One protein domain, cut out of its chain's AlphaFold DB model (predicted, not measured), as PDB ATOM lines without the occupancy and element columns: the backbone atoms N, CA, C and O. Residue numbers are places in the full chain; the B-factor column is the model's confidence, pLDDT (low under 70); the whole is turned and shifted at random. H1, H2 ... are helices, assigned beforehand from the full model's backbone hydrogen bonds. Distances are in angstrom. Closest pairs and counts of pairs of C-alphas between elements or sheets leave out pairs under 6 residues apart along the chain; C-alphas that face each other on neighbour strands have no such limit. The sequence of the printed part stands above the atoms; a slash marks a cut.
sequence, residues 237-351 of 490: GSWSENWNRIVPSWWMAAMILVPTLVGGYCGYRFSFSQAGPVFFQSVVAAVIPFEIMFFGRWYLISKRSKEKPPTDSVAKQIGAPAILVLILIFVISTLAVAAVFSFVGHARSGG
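This is residues 237 to 351 of the 490 residues of the protein "Putative membrane protein" of Rhodopirellula europaea SH398 (UniProt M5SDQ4). Three long helices, H2, H3 and H4, form a loose up-and-down bundle, each running against the one before it; the short helix H1 lies crosswise at one end. H2 and H3 make a close hairpin, H4 runs along it with fewer contacts, and residues 306 to 313 stick out from the H3 to H4 link. The printed part has 115 residues with four named helices, H1 to H4 in order, and no named strand: all helix. It is loose, with a radius of gyration of the C-alphas of 17.5 A, a rod spanning 61 by 23 by 23 A.

Find C-alpha 320 at (298.673, 323.424, 253.137); from there H4, residues 320 to 349, runs 42.9 A to C-alpha 349 at (273.968, 297.483, 229.522). H3 is residues 278 to 305, 40.9 A long. H2, residues 250 to 269, covers 27.5 A and has a kink of 25 degrees near residue 257. H1, residues 237 to 246, begins at C-alpha 237, (289.947, 336.540, 252.715).

H4 and H3 form a helical hairpin and touch, closest at the C-alphas of Phe 280 and Ala 339, 4.7 A; they run opposite ways at 37 degrees, only just a steep tilt. H4 touches H2 with residues 321 to 325 alone, the closest C-alphas being Trp 250 and Pro 321, 5.3 A, the same way at a shallow tilt of 19 degrees. H2 and H3, also a helical hairpin, touch at Gly 267 and Ser 282, their closest C-alphas, 3.8 A. H1 touches H3, about perpendicular at 73 degrees, with C-alphas of Ile 246 and Trp 298 closest, 5.9 A. In H1 and H4 every O i to N i+4 pair is within hydrogen-bond range; H2 has 14 of 16 and H3 23 of 24.

The farthest C-alphas, Asp 312 and Gly 351, are 61.2 A apart. The printed part has no cut; the H3 to H4 link is long. Look for pLDDT under 70 in 18 residues, among them 308 to 315.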
ATOM      1  N   GLY A 237     289.251 336.634 251.437       57.62
ATOM      2  CA  GLY A 237     289.947 336.540 252.715       57.62
ATOM      3  C   GLY A 237     289.198 335.661 253.718       57.62
ATOM      4  O   GLY A 237     289.771 334.687 254.212       57.62
ATOM      5  N   SER A 238     287.901 335.904 253.933       64.75
ATOM      6  CA  SER A 238     287.091 335.148 254.903       64.75
ATOM      7  C   SER A 238     286.900 333.681 254.497       64.75
ATOM      8  O   SER A 238     286.877 332.790 255.352       64.75
ATOM      9  N   TRP A 239     286.843 333.393 253.191       74.38
ATOM     10  CA  TRP A 239     286.763 332.020 252.687       74.38
ATOM     11  C   TRP A 239     288.027 331.223 253.030       74.38
ATOM     12  O   TRP A 239     287.938 330.131 253.595       74.38
ATOM     13  N   SER A 240     289.205 331.785 252.746       72.38
ATOM     14  CA  SER A 240     290.488 331.143 253.057       72.38
ATOM     15  C   SER A 240     290.691 330.932 254.563       72.38
ATOM     16  O   SER A 240     291.124 329.858 254.996       72.38
ATOM     17  N   GLU A 241     290.293 331.912 255.378       75.81
ATOM     18  CA  GLU A 241     290.343 331.820 256.835       75.81
ATOM     19  C   GLU A 241     289.399 330.747 257.380       75.81
ATOM     20  O   GLU A 241     289.771 330.001 258.290       75.81
ATOM     21  N   ASN A 242     288.201 330.612 256.809       77.88
ATOM     22  CA  ASN A 242     287.264 329.562 257.195       77.88
ATOM     23  C   ASN A 242     287.837 328.167 256.922       77.88
ATOM     24  O   ASN A 242     287.749 327.294 257.786       77.88
ATOM     25  N   TRP A 243     288.506 327.963 255.788       81.94
ATOM     26  CA  TRP A 243     289.180 326.696 255.490       81.94
ATOM     27  C   TRP A 243     290.316 326.377 256.463       81.94
ATOM     28  O   TRP A 243     290.407 325.248 256.952       81.94
ATOM     29  N   ASN A 244     291.114 327.379 256.831       83.81
ATOM     30  CA  ASN A 244     292.155 327.232 257.848       83.81
ATOM     31  C   ASN A 244     291.588 326.917 259.231       83.81
ATOM     32  O   ASN A 244     292.194 326.168 259.993       83.81
ATOM     33  N   ARG A 245     290.408 327.443 259.568       82.00
ATOM     34  CA  ARG A 245     289.723 327.098 260.820       82.00
ATOM     35  C   ARG A 245     289.208 325.662 260.799       82.00
ATOM     36  O   ARG A 245     289.314 324.980 261.820       82.00
ATOM     37  N   ILE A 246     288.681 325.201 259.659       81.31
ATOM     38  CA  ILE A 246     288.161 323.836 259.464       81.31
ATOM     39  C   ILE A 246     289.286 322.804 259.563       81.31
ATOM     40  O   ILE A 246     289.173 321.846 260.337       81.31
ATOM     41  N   VAL A 247     290.390 323.038 258.850       85.31
ATOM     42  CA  VAL A 247     291.541 322.130 258.772       85.31
ATOM     43  C   VAL A 247     292.822 322.854 259.217       85.31
ATOM     44  O   VAL A 247     293.693 323.149 258.400       85.31
ATOM     45  N   PRO A 248     292.975 323.140 260.525       85.19
ATOM     46  CA  PRO A 248     294.074 323.968 261.028       85.19
ATOM     47  C   PRO A 248     295.425 323.255 261.036       85.19
ATOM     48  O   PRO A 248     296.461 323.888 261.217       85.19
ATOM     49  N   SER A 249     295.441 321.928 260.903       91.06
ATOM     50  CA  SER A 249     296.666 321.144 261.001       91.06
ATOM     51  C   SER A 249     296.597 319.854 260.194       91.06
ATOM     52  O   SER A 249     295.520 319.337 259.881       91.06
ATOM     53  N   TRP A 250     297.776 319.300 259.913       89.88
ATOM     54  CA  TRP A 250     297.948 318.006 259.252       89.88
ATOM     55  C   TRP A 250     297.279 316.850 259.995       89.88
ATOM     56  O   TRP A 250     296.758 315.939 259.362       89.88
ATOM     57  N   TRP A 251     297.218 316.913 261.328       89.94
ATOM     58  CA  TRP A 251     296.489 315.929 262.129       89.94
ATOM     59  C   TRP A 251     294.990 315.916 261.800       89.94
ATOM     60  O   TRP A 251     294.387 314.854 261.663       89.94
ATOM     61  N   MET A 252     294.385 317.093 261.613       85.06
ATOM     62  CA  MET A 252     292.965 317.191 261.263       85.06
ATOM     63  C   MET A 252     292.705 316.703 259.840       85.06
ATOM     64  O   MET A 252     291.732 315.989 259.617       85.06
ATOM     65  N   ALA A 253     293.597 317.031 258.900       87.50
ATOM     66  CA  ALA A 253     293.537 316.480 257.551       87.50
ATOM     67  C   ALA A 253     293.629 314.944 257.576       87.50
ATOM     68  O   ALA A 253     292.821 314.276 256.938       87.50
ATOM     69  N   ALA A 254     294.539 314.372 258.376       88.50
ATOM     70  CA  ALA A 254     294.684 312.924 258.526       88.50
ATOM     71  C   ALA A 254     293.419 312.255 259.091       88.50
ATOM     72  O   ALA A 254     293.018 311.206 258.594       88.50
ATOM     73  N   MET A 255     292.745 312.875 260.067       87.12
ATOM     74  CA  MET A 255     291.474 312.358 260.596       87.12
ATOM     75  C   MET A 255     290.347 312.329 259.557       87.12
ATOM     76  O   MET A 255     289.445 311.508 259.685       87.12
ATOM     77  N   ILE A 256     290.383 313.193 258.542       83.31
ATOM     78  CA  ILE A 256     289.432 313.152 257.425       83.31
ATOM     79  C   ILE A 256     289.874 312.092 256.405       83.31
ATOM     80  O   ILE A 256     289.079 311.250 256.008       83.31
ATOM     81  N   LEU A 257     291.154 312.088 256.023       86.19
ATOM     82  CA  LEU A 257     291.698 311.238 254.959       86.19
ATOM     83  C   LEU A 257     291.702 309.746 255.297       86.19
ATOM     84  O   LEU A 257     291.357 308.929 254.449       86.19
ATOM     85  N   VAL A 258     292.131 309.375 256.505       89.44
ATOM     86  CA  VAL A 258     292.341 307.963 256.859       89.44
ATOM     87  C   VAL A 258     291.029 307.167 256.789       89.44
ATOM     88  O   VAL A 258     291.018 306.149 256.098       89.44
ATOM     89  N   PRO A 259     289.907 307.610 257.391       83.06
ATOM     90  CA  PRO A 259     288.630 306.906 257.266       83.06
ATOM     91  C   PRO A 259     288.115 306.832 255.827       83.06
ATOM     92  O   PRO A 259     287.572 305.806 255.432       83.06
ATOM     93  N   THR A 260     288.313 307.884 255.028       83.38
ATOM     94  CA  THR A 260     287.943 307.903 253.605       83.38
ATOM     95  C   THR A 260     288.719 306.863 252.800       83.38
ATOM     96  O   THR A 260     288.123 306.107 252.036       83.38
ATOM     97  N   LEU A 261     290.039 306.787 252.991       87.31
ATOM     98  CA  LEU A 261     290.895 305.815 252.308       87.31
ATOM     99  C   LEU A 261     290.581 304.381 252.746       87.31
ATOM    100  O   LEU A 261     290.501 303.490 251.903       87.31
ATOM    101  N   VAL A 262     290.353 304.164 254.045       85.38
ATOM    102  CA  VAL A 262     289.918 302.866 254.583       85.38
ATOM    103  C   VAL A 262     288.562 302.473 254.003       85.38
ATOM    104  O   VAL A 262     288.403 301.343 253.557       85.38
ATOM    105  N   GLY A 263     287.606 303.403 253.945       79.81
ATOM    106  CA  GLY A 263     286.296 303.189 253.335       79.81
ATOM    107  C   GLY A 263     286.400 302.783 251.865       79.81
ATOM    108  O   GLY A 263     285.838 301.763 251.470       79.81
ATOM    109  N   GLY A 264     287.203 303.508 251.082       83.88
ATOM    110  CA  GLY A 264     287.467 303.178 249.680       83.88
ATOM    111  C   GLY A 264     288.117 301.808 249.493       83.88
ATOM    112  O   GLY A 264     287.661 301.015 248.669       83.88
ATOM    113  N   TYR A 265     289.134 301.492 250.298       85.50
ATOM    114  CA  TYR A 265     289.790 300.183 250.279       85.50
ATOM    115  C   TYR A 265     288.827 299.050 250.654       85.50
ATOM    116  O   TYR A 265     288.815 298.006 250.001       85.50
ATOM    117  N   CYS A 266     287.987 299.252 251.670       75.56
ATOM    118  CA  CYS A 266     286.991 298.273 252.088       75.56
ATOM    119  C   CYS A 266     285.927 298.042 251.011       75.56
ATOM    120  O   CYS A 266     285.635 296.889 250.708       75.56
ATOM    121  N   GLY A 267     285.386 299.099 250.399       76.00
ATOM    122  CA  GLY A 267     284.402 298.948 249.323       76.00
ATOM    123  C   GLY A 267     284.982 298.275 248.072       76.00
ATOM    124  O   GLY A 267     284.267 297.551 247.386       76.00
ATOM    125  N   TYR A 268     286.288 298.425 247.829       81.56
ATOM    126  CA  TYR A 268     286.993 297.689 246.779       81.56
ATOM    127  C   TYR A 268     287.200 296.215 247.147       81.56
ATOM    128  O   TYR A 268     286.969 295.324 246.332       81.56
ATOM    129  N   ARG A 269     287.641 295.939 248.380       82.62
ATOM    130  CA  ARG A 269     288.026 294.588 248.808       82.62
ATOM    131  C   ARG A 269     286.834 293.680 249.107       82.62
ATOM    132  O   ARG A 269     286.948 292.470 248.898       82.62
ATOM    133  N   PHE A 270     285.747 294.252 249.615       79.00
ATOM    134  CA  PHE A 270     284.544 293.561 250.086       79.00
ATOM    135  C   PHE A 270     283.321 293.916 249.237       79.00
ATOM    136  O   PHE A 270     282.227 294.111 249.762       79.00
ATOM    137  N   SER A 271     283.503 294.034 247.922       77.81
ATOM    138  CA  SER A 271     282.400 294.342 247.022       77.81
ATOM    139  C   SER A 271     281.364 293.219 246.988       77.81
ATOM    140  O   SER A 271     281.714 292.050 246.818       77.81
ATOM    141  N   PHE A 272     280.088 293.573 247.079       71.69
ATOM    142  CA  PHE A 272     278.964 292.653 246.966       71.69
ATOM    143  C   PHE A 272     278.495 292.608 245.515       71.69
ATOM    144  O   PHE A 272     278.148 293.643 244.958       71.69
ATOM    145  N   SER A 273     278.418 291.430 244.896       70.44
ATOM    146  CA  SER A 273     277.968 291.300 243.497       70.44
ATOM    147  C   SER A 273     276.591 291.929 243.232       70.44
ATOM    148  O   SER A 273     276.308 292.349 242.118       70.44
ATOM    149  N   GLN A 274     275.752 292.053 244.265       63.94
ATOM    150  CA  GLN A 274     274.395 292.596 244.173       63.94
ATOM    151  C   GLN A 274     274.302 294.129 244.268       63.94
ATOM    152  O   GLN A 274     273.262 294.689 243.938       63.94
ATOM    153  N   ALA A 275     275.348 294.833 244.713       55.47
ATOM    154  CA  ALA A 275     275.291 296.278 244.977       55.47
ATOM    155  C   ALA A 275     275.843 297.141 243.818       55.47
ATOM    156  O   ALA A 275     276.267 298.281 244.018       55.47
ATOM    157  N   GLY A 276     275.845 296.599 242.598       73.56
ATOM    158  CA  GLY A 276     276.350 297.258 241.392       73.56
ATOM    159  C   GLY A 276     277.871 297.149 241.226       73.56
ATOM    160  O   GLY A 276     278.513 296.353 241.913       73.56
ATOM    161  N   PRO A 277     278.482 297.938 240.325       79.25
ATOM    162  CA  PRO A 277     279.912 297.854 240.045       79.25
ATOM    163  C   PRO A 277     280.768 298.057 241.303       79.25
ATOM    164  O   PRO A 277     280.515 298.965 242.096       79.25
ATOM    165  N   VAL A 278     281.839 297.271 241.445       78.19
ATOM    166  CA  VAL A 278     282.827 297.385 242.542       78.19
ATOM    167  C   VAL A 278     283.305 298.827 242.725       78.19
ATOM    168  O   VAL A 278     283.454 299.316 243.846       78.19
ATOM    169  N   PHE A 279     283.490 299.538 241.611       75.56
ATOM    170  CA  PHE A 279     283.879 300.942 241.605       75.56
ATOM    171  C   PHE A 279     282.856 301.841 242.317       75.56
ATOM    172  O   PHE A 279     283.240 302.664 243.144       75.56
ATOM    173  N   PHE A 280     281.558 301.639 242.074       75.56
ATOM    174  CA  PHE A 280     280.498 302.396 242.738       75.56
ATOM    175  C   PHE A 280     280.509 302.167 244.252       75.56
ATOM    176  O   PHE A 280     280.508 303.121 245.028       75.56
ATOM    177  N   GLN A 281     280.620 300.910 244.676       78.75
ATOM    178  CA  GLN A 281     280.643 300.546 246.095       78.75
ATOM    179  C   GLN A 281     281.866 301.115 246.819       78.75
ATOM    180  O   GLN A 281     281.743 301.637 247.925       78.75
ATOM    181  N   SER A 282     283.032 301.076 246.169       77.56
ATOM    182  CA  SER A 282     284.277 301.669 246.672       77.56
ATOM    183  C   SER A 282     284.125 303.167 246.913       77.56
ATOM    184  O   SER A 282     284.503 303.677 247.967       77.56
ATOM    185  N   VAL A 283     283.529 303.881 245.958       79.19
ATOM    186  CA  VAL A 283     283.346 305.328 246.063       79.19
ATOM    187  C   VAL A 283     282.324 305.682 247.142       79.19
ATOM    188  O   VAL A 283     282.605 306.536 247.978       79.19
ATOM    189  N   VAL A 284     281.185 304.987 247.208       77.69
ATOM    190  CA  VAL A 284     280.179 305.205 248.265       77.69
ATOM    191  C   VAL A 284     280.772 304.946 249.654       77.69
ATOM    192  O   VAL A 284     280.599 305.762 250.564       77.69
ATOM    193  N   ALA A 285     281.527 303.857 249.811       81.75
ATOM    194  CA  ALA A 285     282.180 303.514 251.069       81.75
ATOM    195  C   ALA A 285     283.263 304.528 251.483       81.75
ATOM    196  O   ALA A 285     283.509 304.679 252.676       81.75
ATOM    197  N   ALA A 286     283.880 305.248 250.540       81.00
ATOM    198  CA  ALA A 286     284.818 306.338 250.822       81.00
ATOM    199  C   ALA A 286     284.116 307.662 251.182       81.00
ATOM    200  O   ALA A 286     284.563 308.380 252.081       81.00
ATOM    201  N   VAL A 287     283.010 307.985 250.500       83.00
ATOM    202  CA  VAL A 287     282.255 309.238 250.680       83.00
ATOM    203  C   VAL A 287     281.592 309.297 252.055       83.00
ATOM    204  O   VAL A 287     281.677 310.317 252.729       83.00
ATOM    205  N   ILE A 288     280.978 308.206 252.523       77.00
ATOM    206  CA  ILE A 288     280.234 308.219 253.795       77.00
ATOM    207  C   ILE A 288     281.125 308.625 254.995       77.00
ATOM    208  O   ILE A 288     280.760 309.560 255.713       77.00
ATOM    209  N   PRO A 289     282.302 308.005 255.230       77.56
ATOM    210  CA  PRO A 289     283.210 308.421 256.299       77.56
ATOM    211  C   PRO A 289     283.742 309.844 256.119       77.56
ATOM    212  O   PRO A 289     283.897 310.559 257.112       77.56
ATOM    213  N   PHE A 290     284.008 310.255 254.871       85.44
ATOM    214  CA  PHE A 290     284.448 311.615 254.558       85.44
ATOM    215  C   PHE A 290     283.431 312.641 255.070       85.44
ATOM    216  O   PHE A 290     283.788 313.525 255.851       85.44
ATOM    217  N   GLU A 291     282.161 312.480 254.691       78.75
ATOM    218  CA  GLU A 291     281.087 313.415 255.029       78.75
ATOM    219  C   GLU A 291     280.867 313.507 256.541       78.75
ATOM    220  O   GLU A 291     280.772 314.602 257.099       78.75
ATOM    221  N   ILE A 292     280.862 312.363 257.233       78.00
ATOM    222  CA  ILE A 292     280.701 312.314 258.693       78.00
ATOM    223  C   ILE A 292     281.821 313.096 259.390       78.00
ATOM    224  O   ILE A 292     281.550 313.920 260.272       78.00
ATOM    225  N   MET A 293     283.077 312.866 258.997       84.56
ATOM    226  CA  MET A 293     284.232 313.508 259.631       84.56
ATOM    227  C   MET A 293     284.315 314.996 259.290       84.56
ATOM    228  O   MET A 293     284.542 315.823 260.180       84.56
ATOM    229  N   PHE A 294     284.095 315.352 258.024       81.75
ATOM    230  CA  PHE A 294     284.156 316.729 257.551       81.75
ATOM    231  C   PHE A 294     283.044 317.586 258.169       81.75
ATOM    232  O   PHE A 294     283.334 318.588 258.832       81.75
ATOM    233  N   PHE A 295     281.778 317.173 258.046       76.00
ATOM    234  CA  PHE A 295     280.652 317.944 258.576       76.00
ATOM    235  C   PHE A 295     280.591 317.938 260.100       76.00
ATOM    236  O   PHE A 295     280.293 318.974 260.701       76.00
ATOM    237  N   GLY A 296     280.931 316.818 260.749       80.19
ATOM    238  CA  GLY A 296     281.042 316.763 262.206       80.19
ATOM    239  C   GLY A 296     282.053 317.785 262.727       80.19
ATOM    240  O   GLY A 296     281.792 318.501 263.700       80.19
ATOM    241  N   ARG A 297     283.186 317.930 262.032       84.31
ATOM    242  CA  ARG A 297     284.203 318.918 262.389       84.31
ATOM    243  C   ARG A 297     283.757 320.350 262.105       84.31
ATOM    244  O   ARG A 297     283.910 321.206 262.982       84.31
ATOM    245  N   TRP A 298     283.207 320.604 260.922       83.81
ATOM    246  CA  TRP A 298     282.670 321.911 260.543       83.81
ATOM    247  C   TRP A 298     281.637 322.408 261.564       83.81
ATOM    248  O   TRP A 298     281.737 323.533 262.056       83.81
ATOM    249  N   TYR A 299     280.722 321.532 261.986       75.88
ATOM    250  CA  TYR A 299     279.713 321.834 262.996       75.88
ATOM    251  C   TYR A 299     280.323 322.231 264.351       75.88
ATOM    252  O   TYR A 299     279.927 323.234 264.951       75.88
ATOM    253  N   LEU A 300     281.320 321.478 264.834       83.50
ATOM    254  CA  LEU A 300     281.998 321.779 266.101       83.50
ATOM    255  C   LEU A 300     282.705 323.139 266.078       83.50
ATOM    256  O   LEU A 300     282.715 323.844 267.089       83.50
ATOM    257  N   ILE A 301     283.296 323.509 264.942       78.94
ATOM    258  CA  ILE A 301     283.977 324.797 264.785       78.94
ATOM    259  C   ILE A 301     282.969 325.932 264.681       78.94
ATOM    260  O   ILE A 301     283.123 326.912 265.401       78.94
ATOM    261  N   SER A 302     281.920 325.775 263.868       69.94
ATOM    262  CA  SER A 302     280.839 326.759 263.744       69.94
ATOM    263  C   SER A 302     280.193 327.071 265.100       69.94
ATOM    264  O   SER A 302     279.838 328.212 265.390       69.94
ATOM    265  N   LYS A 303     280.092 326.069 265.984       75.00
ATOM    266  CA  LYS A 303     279.625 326.276 267.357       75.00
ATOM    267  C   LYS A 303     280.616 327.094 268.195       75.00
ATOM    268  O   LYS A 303     280.194 328.023 268.873       75.00
ATOM    269  N   ARG A 304     281.916 326.777 268.142       80.12
ATOM    270  CA  ARG A 304     282.960 327.473 268.924       80.12
ATOM    271  C   ARG A 304     283.244 328.892 268.429       80.12
ATOM    272  O   ARG A 304     283.589 329.748 269.234       80.12
ATOM    273  N   SER A 305     283.101 329.154 267.132       70.94
ATOM    274  CA  SER A 305     283.333 330.483 266.559       70.94
ATOM    275  C   SER A 305     282.277 331.502 266.982       70.94
ATOM    276  O   SER A 305     282.562 332.690 266.990       70.94
ATOM    277  N   LYS A 306     281.081 331.058 267.393       69.94
ATOM    278  CA  LYS A 306     280.073 331.949 267.991       69.94
ATOM    279  C   LYS A 306     280.470 332.471 269.374       69.94
ATOM    280  O   LYS A 306     279.905 333.458 269.819       69.94
ATOM    281  N   GLU A 307     281.410 331.814 270.053       75.06
ATOM    282  CA  GLU A 307     281.776 332.135 271.438       75.06
ATOM    283  C   GLU A 307     283.030 333.015 271.547       75.06
ATOM    284  O   GLU A 307     283.275 333.584 272.609       75.06
ATOM    285  N   LYS A 308     283.843 333.137 270.488       69.69
ATOM    286  CA  LYS A 308     285.071 333.946 270.511       69.69
ATOM    287  C   LYS A 308     285.233 334.735 269.211       69.69
ATOM    288  O   LYS A 308     285.366 334.096 268.163       69.69
ATOM    289  N   PRO A 309     285.262 336.080 269.261       64.62
ATOM    290  CA  PRO A 309     285.566 336.880 268.083       64.62
ATOM    291  C   PRO A 309     286.971 336.541 267.554       64.62
ATOM    292  O   PRO A 309     287.837 336.116 268.334       64.62
ATOM    293  N   PRO A 310     287.205 336.679 266.236       62.44
ATOM    294  CA  PRO A 310     288.516 336.449 265.644       62.44
ATOM    295  C   PRO A 310     289.563 337.318 266.341       62.44
ATOM    296  O   PRO A 310     289.331 338.491 266.604       62.44
ATOM    297  N   THR A 311     290.717 336.738 266.650       66.06
ATOM    298  CA  THR A 311     291.900 337.519 267.027       66.06
ATOM    299  C   THR A 311     292.640 337.866 265.738       66.06
ATOM    300  O   THR A 311     292.903 336.968 264.939       66.06
ATOM    301  N   ASP A 312     292.962 339.147 265.538       63.50
ATOM    302  CA  ASP A 312     293.428 339.788 264.285       63.50
ATOM    303  C   ASP A 312     294.752 339.267 263.675       63.50
ATOM    304  O   ASP A 312     295.358 339.917 262.827       63.50
ATOM    305  N   SER A 313     295.246 338.093 264.072       60.50
ATOM    306  CA  SER A 313     296.543 337.557 263.624       60.50
ATOM    307  C   SER A 313     296.462 336.297 262.755       60.50
ATOM    308  O   SER A 313     297.491 335.687 262.463       60.50
ATOM    309  N   VAL A 314     295.268 335.879 262.320       58.94
ATOM    310  CA  VAL A 314     295.145 334.696 261.456       58.94
ATOM    311  C   VAL A 314     295.613 335.040 260.038       58.94
ATOM    312  O   VAL A 314     295.146 335.987 259.417       58.94
ATOM    313  N   ALA A 315     296.580 334.274 259.531       59.00
ATOM    314  CA  ALA A 315     297.173 334.490 258.217       59.00
ATOM    315  C   ALA A 315     296.132 334.371 257.084       59.00
ATOM    316  O   ALA A 315     295.432 333.364 256.986       59.00
ATOM    317  N   LYS A 316     296.117 335.356 256.173       71.38
ATOM    318  CA  LYS A 316     295.253 335.421 254.973       71.38
ATOM    319  C   LYS A 316     295.497 334.321 253.923       71.38
ATOM    320  O   LYS A 316     294.830 334.301 252.896       71.38
ATOM    321  N   GLN A 317     296.480 333.440 254.110       80.12
ATOM    322  CA  GLN A 317     296.802 332.380 253.147       80.12
ATOM    323  C   GLN A 317     296.253 331.032 253.603       80.12
ATOM    324  O   GLN A 317     296.406 330.660 254.765       80.12
ATOM    325  N   ILE A 318     295.666 330.274 252.675       80.19
ATOM    326  CA  ILE A 318     295.183 328.911 252.930       80.19
ATOM    327  C   ILE A 318     296.373 328.028 253.318       80.19
ATOM    328  O   ILE A 318     297.339 327.886 252.568       80.19
ATOM    329  N   GLY A 319     296.304 327.418 254.493       87.56
ATOM    330  CA  GLY A 319     297.277 326.465 254.983       87.56
ATOM    331  C   GLY A 319     297.285 325.207 254.120       87.56
ATOM    332  O   GLY A 319     296.241 324.712 253.691       87.56
ATOM    333  N   ALA A 320     298.476 324.644 253.920       87.25
ATOM    334  CA  ALA A 320     298.673 323.424 253.137       87.25
ATOM    335  C   ALA A 320     297.714 322.255 253.494       87.25
ATOM    336  O   ALA A 320     297.233 321.602 252.565       87.25
ATOM    337  N   PRO A 321     297.350 322.002 254.774       85.62
ATOM    338  CA  PRO A 321     296.379 320.958 255.115       85.62
ATOM    339  C   PRO A 321     294.988 321.184 254.504       85.62
ATOM    340  O   PRO A 321     294.346 320.234 254.063       85.62
ATOM    341  N   ALA A 322     294.523 322.435 254.454       83.00
ATOM    342  CA  ALA A 322     293.218 322.775 253.897       83.00
ATOM    343  C   ALA A 322     293.202 322.659 252.366       83.00
ATOM    344  O   ALA A 322     292.240 322.131 251.811       83.00
ATOM    345  N   ILE A 323     294.291 323.057 251.694       88.00
ATOM    346  CA  ILE A 323     294.465 322.842 250.246       88.00
ATOM    347  C   ILE A 323     294.356 321.349 249.918       88.00
ATOM    348  O   ILE A 323     293.662 320.970 248.977       88.00
ATOM    349  N   LEU A 324     294.991 320.485 250.713       88.00
ATOM    350  CA  LEU A 324     294.954 319.046 250.475       88.00
ATOM    351  C   LEU A 324     293.544 318.452 250.658       88.00
ATOM    352  O   LEU A 324     293.131 317.614 249.859       88.00
ATOM    353  N   VAL A 325     292.779 318.913 251.651       82.12
ATOM    354  CA  VAL A 325     291.372 318.502 251.823       82.12
ATOM    355  C   VAL A 325     290.488 319.020 250.683       82.12
ATOM    356  O   VAL A 325     289.628 318.285 250.211       82.12
ATOM    357  N   LEU A 326     290.722 320.235 250.182       83.62
ATOM    358  CA  LEU A 326     290.024 320.773 249.007       83.62
ATOM    359  C   LEU A 326     290.290 319.943 247.743       83.62
ATOM    360  O   LEU A 326     289.353 319.600 247.022       83.62
ATOM    361  N   ILE A 327     291.552 319.574 247.502       88.19
ATOM    362  CA  ILE A 327     291.926 318.676 246.400       88.19
ATOM    363  C   ILE A 327     291.212 317.330 246.561       88.19
ATOM    364  O   ILE A 327     290.650 316.813 245.598       88.19
ATOM    365  N   LEU A 328     291.175 316.782 247.779       84.56
ATOM    366  CA  LEU A 328     290.470 315.535 248.054       84.56
ATOM    367  C   LEU A 328     288.964 315.645 247.766       84.56
ATOM    368  O   LEU A 328     288.422 314.758 247.118       84.56
ATOM    369  N   ILE A 329     288.295 316.723 248.192       82.69
ATOM    370  CA  ILE A 329     286.869 316.967 247.904       82.69
ATOM    371  C   ILE A 329     286.621 316.959 246.399       82.69
ATOM    372  O   ILE A 329     285.676 316.319 245.934       82.69
ATOM    373  N   PHE A 330     287.479 317.633 245.634       84.00
ATOM    374  CA  PHE A 330     287.379 317.672 244.181       84.00
ATOM    375  C   PHE A 330     287.540 316.277 243.555       84.00
ATOM    376  O   PHE A 330     286.736 315.875 242.710       84.00
ATOM    377  N   VAL A 331     288.536 315.507 244.008       81.25
ATOM    378  CA  VAL A 331     288.779 314.130 243.548       81.25
ATOM    379  C   VAL A 331     287.607 313.213 243.895       81.25
ATOM    380  O   VAL A 331     287.088 312.542 243.007       81.25
ATOM    381  N   ILE A 332     287.142 313.206 245.147       78.38
ATOM    382  CA  ILE A 332     286.009 312.382 245.595       78.38
ATOM    383  C   ILE A 332     284.742 312.753 244.830       78.38
ATOM    384  O   ILE A 332     284.021 311.862 244.396       78.38
ATOM    385  N   SER A 333     284.492 314.045 244.608       73.38
ATOM    386  CA  SER A 333     283.329 314.514 243.845       73.38
ATOM    387  C   SER A 333     283.379 314.024 242.397       73.38
ATOM    388  O   SER A 333     282.381 313.536 241.872       73.38
ATOM    389  N   THR A 334     284.553 314.074 241.763       78.56
ATOM    390  CA  THR A 334     284.749 313.566 240.395       78.56
ATOM    391  C   THR A 334     284.572 312.045 240.338       78.56
ATOM    392  O   THR A 334     283.904 311.533 239.441       78.56
ATOM    393  N   LEU A 335     285.106 311.316 241.323       73.69
ATOM    394  CA  LEU A 335     284.923 309.869 241.444       73.69
ATOM    395  C   LEU A 335     283.462 309.494 241.714       73.69
ATOM    396  O   LEU A 335     282.992 308.519 241.143       73.69
ATOM    397  N   ALA A 336     282.729 310.263 242.524       74.38
ATOM    398  CA  ALA A 336     281.303 310.059 242.785       74.38
ATOM    399  C   ALA A 336     280.476 310.226 241.510       74.38
ATOM    400  O   ALA A 336     279.645 309.374 241.199       74.38
ATOM    401  N   VAL A 337     280.760 311.262 240.719       72.44
ATOM    402  CA  VAL A 337     280.127 311.458 239.409       72.44
ATOM    403  C   VAL A 337     280.456 310.294 238.468       72.44
ATOM    404  O   VAL A 337     279.546 309.698 237.892       72.44
ATOM    405  N   ALA A 338     281.730 309.905 238.356       72.50
ATOM    406  CA  ALA A 338     282.145 308.767 237.536       72.50
ATOM    407  C   ALA A 338     281.503 307.446 237.996       72.50
ATOM    408  O   ALA A 338     281.112 306.625 237.169       72.50
ATOM    409  N   ALA A 339     281.356 307.247 239.306       73.12
ATOM    410  CA  ALA A 339     280.714 306.081 239.899       73.12
ATOM    411  C   ALA A 339     279.226 306.023 239.547       73.12
ATOM    412  O   ALA A 339     278.741 304.961 239.164       73.12
ATOM    413  N   VAL A 340     278.518 307.156 239.606       71.12
ATOM    414  CA  VAL A 340     277.120 307.253 239.160       71.12
ATOM    415  C   VAL A 340     277.008 306.934 237.669       71.12
ATOM    416  O   VAL A 340     276.159 306.134 237.288       71.12
ATOM    417  N   PHE A 341     277.885 307.479 236.818       72.12
ATOM    418  CA  PHE A 341     277.885 307.154 235.387       72.12
ATOM    419  C   PHE A 341     278.200 305.682 235.111       72.12
ATOM    420  O   PHE A 341     277.541 305.072 234.275       72.12
ATOM    421  N   SER A 342     279.166 305.096 235.821       72.88
ATOM    422  CA  SER A 342     279.493 303.670 235.722       72.88
ATOM    423  C   SER A 342     278.310 302.801 236.140       72.88
ATOM    424  O   SER A 342     277.978 301.845 235.443       72.88
ATOM    425  N   PHE A 343     277.629 303.164 237.228       73.38
ATOM    426  CA  PHE A 343     276.438 302.472 237.701       73.38
ATOM    427  C   PHE A 343     275.287 302.564 236.689       73.38
ATOM    428  O   PHE A 343     274.705 301.548 236.320       73.38
ATOM    429  N   VAL A 344     274.986 303.767 236.187       71.06
ATOM    430  CA  VAL A 344     273.933 303.988 235.181       71.06
ATOM    431  C   VAL A 344     274.267 303.284 233.865       71.06
ATOM    432  O   VAL A 344     273.382 302.708 233.237       71.06
ATOM    433  N   GLY A 345     275.535 303.300 233.449       71.81
ATOM    434  CA  GLY A 345     276.017 302.566 232.282       71.81
ATOM    435  C   GLY A 345     275.825 301.060 232.440       71.81
ATOM    436  O   GLY A 345     275.257 300.437 231.552       71.81
ATOM    437  N   HIS A 346     276.202 300.507 233.596       73.00
ATOM    438  CA  HIS A 346     276.025 299.090 233.917       73.00
ATOM    439  C   HIS A 346     274.545 298.674 233.944       73.00
ATOM    440  O   HIS A 346     274.178 297.636 233.398       73.00
ATOM    441  N   ALA A 347     273.675 299.511 234.516       68.56
ATOM    442  CA  ALA A 347     272.238 299.258 234.535       68.56
ATOM    443  C   ALA A 347     271.606 299.321 233.132       68.56
ATOM    444  O   ALA A 347     270.703 298.550 232.824       68.56
ATOM    445  N   ARG A 348     272.109 300.199 232.250       71.56
ATOM    446  CA  ARG A 348     271.673 300.274 230.845       71.56
ATOM    447  C   ARG A 348     272.182 299.102 230.007       71.56
ATOM    448  O   ARG A 348     271.420 298.587 229.196       71.56
ATOM    449  N   SER A 349     273.426 298.664 230.208       68.56
ATOM    450  CA  SER A 349     273.968 297.483 229.522       68.56
ATOM    451  C   SER A 349     273.295 296.189 229.977       68.56
ATOM    452  O   SER A 349     273.141 295.278 229.180       68.56
ATOM    453  N   GLY A 350     272.805 296.125 231.222       56.59
ATOM    454  CA  GLY A 350     272.009 294.991 231.704       56.59
ATOM    455  C   GLY A 350     270.636 294.836 231.031       56.59
ATOM    456  O   GLY A 350     269.995 293.807 231.214       56.59
ATOM    457  N   GLY A 351     270.177 295.832 230.258       50.38
ATOM    458  CA  GLY A 351     268.903 295.795 229.527       50.38
ATOM    459  C   GLY A 351     269.019 295.473 228.032       50.38
ATOM    460  O   GLY A 351     267.998 295.275 227.380       50.38
TER     461      GLY A 351